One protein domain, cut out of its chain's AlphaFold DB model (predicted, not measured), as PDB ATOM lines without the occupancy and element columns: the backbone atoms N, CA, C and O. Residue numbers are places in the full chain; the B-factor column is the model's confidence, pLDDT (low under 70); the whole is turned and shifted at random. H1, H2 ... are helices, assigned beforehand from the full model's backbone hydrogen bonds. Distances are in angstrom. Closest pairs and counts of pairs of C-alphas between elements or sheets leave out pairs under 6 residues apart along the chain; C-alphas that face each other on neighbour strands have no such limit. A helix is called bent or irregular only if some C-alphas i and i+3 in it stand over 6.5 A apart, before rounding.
ATOM      1  N   ARG A 129      18.038  18.901  -2.509       47.28
ATOM      2  CA  ARG A 129      18.435  19.662  -3.715       47.28
ATOM      3  C   ARG A 129      19.929  20.026  -3.743       47.28
ATOM      4  O   ARG A 129      20.524  20.099  -4.811       47.28
ATOM      5  N   SER A 130      20.546  20.208  -2.571       52.31
ATOM      6  CA  SER A 130      21.981  20.496  -2.437       52.31
ATOM      7  C   SER A 130      22.838  19.242  -2.656       52.31
ATOM      8  O   SER A 130      23.955  19.345  -3.149       52.31
ATOM      9  N   ILE A 131      22.326  18.046  -2.344       54.81
ATOM     10  CA  ILE A 131      23.082  16.790  -2.474       54.81
ATOM     11  C   ILE A 131      23.221  16.385  -3.950       54.81
ATOM     12  O   ILE A 131      24.321  16.046  -4.379       54.81
ATOM     13  N   THR A 132      22.150  16.482  -4.746       55.69
ATOM     14  CA  THR A 132      22.158  16.016  -6.145       55.69
ATOM     15  C   THR A 132      23.096  16.837  -7.033       55.69
ATOM     16  O   THR A 132      23.924  16.258  -7.732       55.69
ATOM     17  N   LEU A 133      23.049  18.173  -6.949       57.31
ATOM     18  CA  LEU A 133      23.913  19.043  -7.763       57.31
ATOM     19  C   LEU A 133      25.385  18.957  -7.330       57.31
ATOM     20  O   LEU A 133      26.289  18.893  -8.160       57.31
ATOM     21  N   ASN A 134      25.641  18.877  -6.019       66.06
ATOM     22  CA  ASN A 134      27.004  18.744  -5.513       66.06
ATOM     23  C   ASN A 134      27.634  17.398  -5.886       66.06
ATOM     24  O   ASN A 134      28.840  17.351  -6.133       66.06
ATOM     25  N   ASN A 135      26.868  16.309  -5.897       76.94
ATOM     26  CA  ASN A 135      27.384  14.997  -6.284       76.94
ATOM     27  C   ASN A 135      27.659  14.933  -7.787       76.94
ATOM     28  O   ASN A 135      28.693  14.399  -8.181       76.94
ATOM     29  N   LEU A 136      26.800  15.549  -8.603       83.44
ATOM     30  CA  LEU A 136      26.942  15.544 -10.055       83.44
ATOM     31  C   LEU A 136      28.218  16.258 -10.527       83.44
ATOM     32  O   LEU A 136      28.933  15.717 -11.360       83.44
ATOM     33  N   LEU A 137      28.577  17.405  -9.940       85.94
ATOM     34  CA  LEU A 137      29.830  18.103 -10.278       85.94
ATOM     35  C   LEU A 137      31.079  17.306  -9.890       85.94
ATOM     36  O   LEU A 137      32.093  17.355 -10.578       85.94
ATOM     37  N   THR A 138      31.024  16.560  -8.784       89.00
ATOM     38  CA  THR A 138      32.128  15.653  -8.440       89.00
ATOM     39  C   THR A 138      32.195  14.483  -9.400       89.00
ATOM     40  O   THR A 138      33.295  14.135  -9.806       89.00
ATOM     41  N   LEU A 139      31.054  13.925  -9.808       89.62
ATOM     42  CA  LEU A 139      31.021  12.859 -10.801       89.62
ATOM     43  C   LEU A 139      31.596  13.323 -12.145       89.62
ATOM     44  O   LEU A 139      32.447  12.636 -12.691       89.62
ATOM     45  N   GLN A 140      31.204  14.505 -12.627       90.19
ATOM     46  CA  GLN A 140      31.762  15.104 -13.847       90.19
ATOM     47  C   GLN A 140      33.285  15.280 -13.745       90.19
ATOM     48  O   GLN A 140      34.011  14.970 -14.684       90.19
ATOM     49  N   GLY A 141      33.786  15.719 -12.584       90.19
ATOM     50  CA  GLY A 141      35.222  15.800 -12.331       90.19
ATOM     51  C   GLY A 141      35.899  14.427 -12.368       90.19
ATOM     52  O   GLY A 141      36.923  14.280 -13.023       90.19
ATOM     53  N   CYS A 142      35.325  13.422 -11.705       91.69
ATOM     54  CA  CYS A 142      35.852  12.057 -11.729       91.69
ATOM     55  C   CYS A 142      35.873  11.473 -13.147       91.69
ATOM     56  O   CYS A 142      36.870  10.878 -13.523       91.69
ATOM     57  N   MET A 143      34.826  11.688 -13.952       90.75
ATOM     58  CA  MET A 143      34.779  11.231 -15.347       90.75
ATOM     59  C   MET A 143      35.919  11.823 -16.183       90.75
ATOM     60  O   MET A 143      36.546  11.099 -16.951       90.75
ATOM     61  N   ARG A 144      36.239  13.111 -15.991       91.19
ATOM     62  CA  ARG A 144      37.408  13.737 -16.628       91.19
ATOM     63  C   ARG A 144      38.709  13.044 -16.219       91.19
ATOM     64  O   ARG A 144      39.510  12.707 -17.081       91.19
ATOM     65  N   GLU A 145      38.917  12.825 -14.922       92.75
ATOM     66  CA  GLU A 145      40.130  12.158 -14.430       92.75
ATOM     67  C   GLU A 145      40.233  10.708 -14.920       92.75
ATOM     68  O   GLU A 145      41.327  10.266 -15.249       92.75
ATOM     69  N   THR A 146      39.112   9.987 -15.042       93.00
ATOM     70  CA  THR A 146      39.085   8.634 -15.614       93.00
ATOM     71  C   THR A 146      39.594   8.625 -17.057       93.00
ATOM     72  O   THR A 146      40.367   7.740 -17.412       93.00
ATOM     73  N   ILE A 147      39.213   9.608 -17.881       90.50
ATOM     74  CA  ILE A 147      39.705   9.724 -19.265       90.50
ATOM     75  C   ILE A 147      41.216  10.010 -19.273       90.50
ATOM     76  O   ILE A 147      41.973   9.350 -19.985       90.50
ATOM     77  N   CYS A 148      41.680  10.932 -18.421       89.19
ATOM     78  CA  CYS A 148      43.110  11.220 -18.265       89.19
ATOM     79  C   CYS A 148      43.910  10.009 -17.755       89.19
ATOM     80  O   CYS A 148      45.083   9.855 -18.089       89.19
ATOM     81  N   ALA A 149      43.283   9.151 -16.949       90.62
ATOM     82  CA  ALA A 149      43.876   7.948 -16.379       90.62
ATOM     83  C   ALA A 149      43.648   6.686 -17.234       90.62
ATOM     84  O   ALA A 149      43.865   5.585 -16.730       90.62
ATOM     85  N   GLN A 150      43.209   6.824 -18.492       87.19
ATOM     86  CA  GLN A 150      42.997   5.705 -19.424       87.19
ATOM     87  C   GLN A 150      42.059   4.619 -18.862       87.19
ATOM     88  O   GLN A 150      42.348   3.427 -18.904       87.19
ATOM     89  N   GLY A 151      40.955   5.030 -18.232       85.75
ATOM     90  CA  GLY A 151      39.991   4.111 -17.616       85.75
ATOM     91  C   GLY A 151      40.385   3.593 -16.226       85.75
ATOM     92  O   GLY A 151      39.586   2.922 -15.574       85.75
ATOM     93  N   SER A 152      41.578   3.927 -15.725       87.25
ATOM     94  CA  SER A 152      42.021   3.550 -14.381       87.25
ATOM     95  C   SER A 152      41.334   4.370 -13.285       87.25
ATOM     96  O   SER A 152      41.036   5.552 -13.441       87.25
ATOM     97  N   ASN A 153      41.170   3.759 -12.110       88.56
ATOM     98  CA  ASN A 153      40.707   4.432 -10.891       88.56
ATOM     99  C   ASN A 153      41.861   5.040 -10.068       88.56
ATOM    100  O   ASN A 153      41.649   5.498  -8.944       88.56
ATOM    101  N   ALA A 154      43.090   5.039 -10.595       89.75
ATOM    102  CA  ALA A 154      44.292   5.534  -9.924       89.75
ATOM    103  C   ALA A 154      44.423   7.072  -9.962       89.75
ATOM    104  O   ALA A 154      45.491   7.612 -10.244       89.75
ATOM    105  N   TYR A 155      43.346   7.792  -9.648       91.06
ATOM    106  CA  TYR A 155      43.329   9.250  -9.539       91.06
ATOM    107  C   TYR A 155      42.773   9.704  -8.189       91.06
ATOM    108  O   TYR A 155      42.043   8.995  -7.493       91.06
ATOM    109  N   LYS A 156      43.130  10.925  -7.786       91.31
ATOM    110  CA  LYS A 156      42.551  11.549  -6.592       91.31
ATOM    111  C   LYS A 156      41.227  12.193  -6.972       91.31
ATOM    112  O   LYS A 156      41.156  12.887  -7.980       91.31
ATOM    113  N   ILE A 157      40.205  12.022  -6.133       88.50
ATOM    114  CA  ILE A 157      38.902  12.658  -6.353       88.50
ATOM    115  C   ILE A 157      39.106  14.179  -6.494       88.50
ATOM    116  O   ILE A 157      39.633  14.810  -5.572       88.50
ATOM    117  N   PRO A 158      38.699  14.794  -7.618       85.12
ATOM    118  CA  PRO A 158      38.919  16.213  -7.843       85.12
ATOM    119  C   PRO A 158      38.010  17.058  -6.941       85.12
ATOM    120  O   PRO A 158      36.779  16.951  -6.946       85.12
ATOM    121  N   HIS A 159      38.625  17.946  -6.157       85.94
ATOM    122  CA  HIS A 159      37.936  18.817  -5.208       85.94
ATOM    123  C   HIS A 159      37.891  20.268  -5.712       85.94
ATOM    124  O   HIS A 159      38.761  21.071  -5.396       85.94
ATOM    125  N   ILE A 160      36.819  20.658  -6.410       82.94
ATOM    126  CA  ILE A 160      36.631  22.037  -6.919       82.94
ATOM    127  C   ILE A 160      36.243  23.068  -5.836       82.94
ATOM    128  O   ILE A 160      35.835  24.184  -6.137       82.94
ATOM    129  N   GLY A 161      36.293  22.698  -4.552       85.56
ATOM    130  CA  GLY A 161      35.897  23.593  -3.460       85.56
ATOM    131  C   GLY A 161      34.406  23.960  -3.468       85.56
ATOM    132  O   GLY A 161      34.051  25.089  -3.133       85.56
ATOM    133  N   LYS A 162      33.526  23.008  -3.818       83.88
ATOM    134  CA  LYS A 162      32.071  23.203  -4.012       83.88
ATOM    135  C   LYS A 162      31.395  24.046  -2.927       83.88
ATOM    136  O   LYS A 162      30.666  24.976  -3.240       83.88
ATOM    137  N   ALA A 163      31.675  23.774  -1.650       81.50
ATOM    138  CA  ALA A 163      31.092  24.520  -0.530       81.50
ATOM    139  C   ALA A 163      31.495  26.008  -0.528       81.50
ATOM    140  O   ALA A 163      30.665  26.873  -0.258       81.50
ATOM    141  N   LYS A 164      32.752  26.313  -0.879       86.19
ATOM    142  CA  LYS A 164      33.271  27.685  -0.981       86.19
ATOM    143  C   LYS A 164      32.667  28.423  -2.177       86.19
ATOM    144  O   LYS A 164      32.370  29.607  -2.058       86.19
ATOM    145  N   LEU A 165      32.475  27.736  -3.303       83.75
ATOM    146  CA  LEU A 165      31.840  28.302  -4.497       83.75
ATOM    147  C   LEU A 165      30.338  28.527  -4.294       83.75
ATOM    148  O   LEU A 165      29.836  29.600  -4.615       83.75
ATOM    149  N   MET A 166      29.644  27.570  -3.673       81.94
ATOM    150  CA  MET A 166      28.225  27.684  -3.325       81.94
ATOM    151  C   MET A 166      27.982  28.847  -2.358       81.94
ATOM    152  O   MET A 166      27.077  29.642  -2.583       81.94
ATOM    153  N   ALA A 167      28.826  29.004  -1.330       83.69
ATOM    154  CA  ALA A 167      28.738  30.122  -0.387       83.69
ATOM    155  C   ALA A 167      28.927  31.500  -1.047       83.69
ATOM    156  O   ALA A 167      28.488  32.507  -0.503       83.69
ATOM    157  N   ARG A 168      29.579  31.546  -2.215       88.12
ATOM    158  CA  ARG A 168      29.796  32.760  -3.010       88.12
ATOM    159  C   ARG A 168      28.791  32.929  -4.155       88.12
ATOM    160  O   ARG A 168      28.916  33.893  -4.895       88.12
ATOM    161  N   GLY A 169      27.844  32.002  -4.336       83.69
ATOM    162  CA  GLY A 169      26.913  32.015  -5.473       83.69
ATOM    163  C   GLY A 169      27.571  31.752  -6.835       83.69
ATOM    164  O   GLY A 169      26.983  32.060  -7.860       83.69
ATOM    165  N   MET A 170      28.783  31.188  -6.850       85.94
ATOM    166  CA  MET A 170      29.619  30.982  -8.045       85.94
ATOM    167  C   MET A 170      29.815  29.492  -8.363       85.94
ATOM    168  O   MET A 170      30.809  29.109  -8.975       85.94
ATOM    169  N   LEU A 171      28.935  28.619  -7.863       83.81
ATOM    170  CA  LEU A 171      29.018  27.191  -8.160       83.81
ATOM    171  C   LEU A 171      28.463  26.946  -9.572       83.81
ATOM    172  O   LEU A 171      27.281  27.214  -9.783       83.81
ATOM    173  N   PRO A 172      29.274  26.456 -10.524       85.06
ATOM    174  CA  PRO A 172      28.789  26.158 -11.866       85.06
ATOM    175  C   PRO A 172      27.819  24.973 -11.839       85.06
ATOM    176  O   PRO A 172      27.947  24.087 -10.997       85.06
ATOM    177  N   GLU A 173      26.867  24.934 -12.770       83.50
ATOM    178  CA  GLU A 173      25.959  23.787 -12.929       83.50
ATOM    179  C   GLU A 173      26.604  22.631 -13.712       83.50
ATOM    180  O   GLU A 173      26.260  21.468 -13.498       83.50
ATOM    181  N   VAL A 174      27.579  22.945 -14.575       85.81
ATOM    182  CA  VAL A 174      28.321  21.992 -15.411       85.81
ATOM    183  C   VAL A 174      29.802  22.368 -15.412       85.81
ATOM    184  O   VAL A 174      30.147  23.547 -15.512       85.81
ATOM    185  N   LEU A 175      30.686  21.378 -15.286       86.44
ATOM    186  CA  LEU A 175      32.126  21.579 -15.436       86.44
ATOM    187  C   LEU A 175      32.514  21.639 -16.911       86.44
ATOM    188  O   LEU A 175      32.139  20.773 -17.697       86.44
ATOM    189  N   VAL A 176      33.310  22.646 -17.267       85.81
ATOM    190  CA  VAL A 176      33.951  22.715 -18.580       85.81
ATOM    191  C   VAL A 176      35.057  21.659 -18.631       85.81
ATOM    192  O   VAL A 176      35.824  21.513 -17.675       85.81
ATOM    193  N   VAL A 177      35.103  20.911 -19.729       87.31
ATOM    194  CA  VAL A 177      36.141  19.917 -20.015       87.31
ATOM    195  C   VAL A 177      36.998  20.451 -21.154       87.31
ATOM    196  O   VAL A 177      36.459  20.927 -22.154       87.31
ATOM    197  N   ASP A 178      38.318  20.390 -20.988       89.19
ATOM    198  CA  ASP A 178      39.260  20.831 -22.012       89.19
ATOM    199  C   ASP A 178      39.187  19.919 -23.236       89.19
ATOM    200  O   ASP A 178      39.041  18.699 -23.124       89.19
TER     201      ASP A 178
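Overview. This is residues 129 to 178 of the 245 residues of the protein "Ricin B-type lectin domain-containing protein" of Aphanomyces astaci (UniProt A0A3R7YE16). One long helix, H1, makes most of the length. After it the chain folds back as a loop, residues 149 to 161, alongside H1 to a short helix, H2, near the first part of H1, and the tail of residues 168 to 178 then turns and runs in roughly the direction of H1 again. The printed part has 50 residues with two named helices, in the order H1, H2, and no named strand; its class is all helix. It is only just compact, close to loose, with a radius of gyration of the C-alphas of 11.6 A, and its elongated outline spans 34 by 21 by 15 A.

Arrangement. H1, residues 129 to 148, is the longest helix. H2, residues 162 to 167, is close to H1 but not clearly touching it, with 1 pair of C-alphas within 8 A. The closest C-alphas of the two, those of Asn 134 and Lys 162, are 6.9 A apart. Their lines stand at a steep tilt of 40 degrees, and they run opposite ways. Their centres are 14.6 A apart. Every O i to N i+4 pair of H2 is within hydrogen-bond range, against 14 of 16 in H1.

Along the chain. H1 begins at C-alpha 129, at (18.435, 19.662, -3.715), and ends at C-alpha 148, at (43.110, 11.220, -18.265), 29.9 A away. H2 measures 8.5 A from first to last C-alpha and ends at C-alpha 167, at (28.738, 30.122, -0.387). Neither helix is bent.

Size, cuts and confidence. The C-alphas of Gln 150 and Arg 168, the two farthest apart, are 34.3 A from each other. The printed part has no cut. The link from H1 to H2, 13 residues, is long. The mean pLDDT of the printed part is 83.3, and residues 129 to 134, in H1, are under 70.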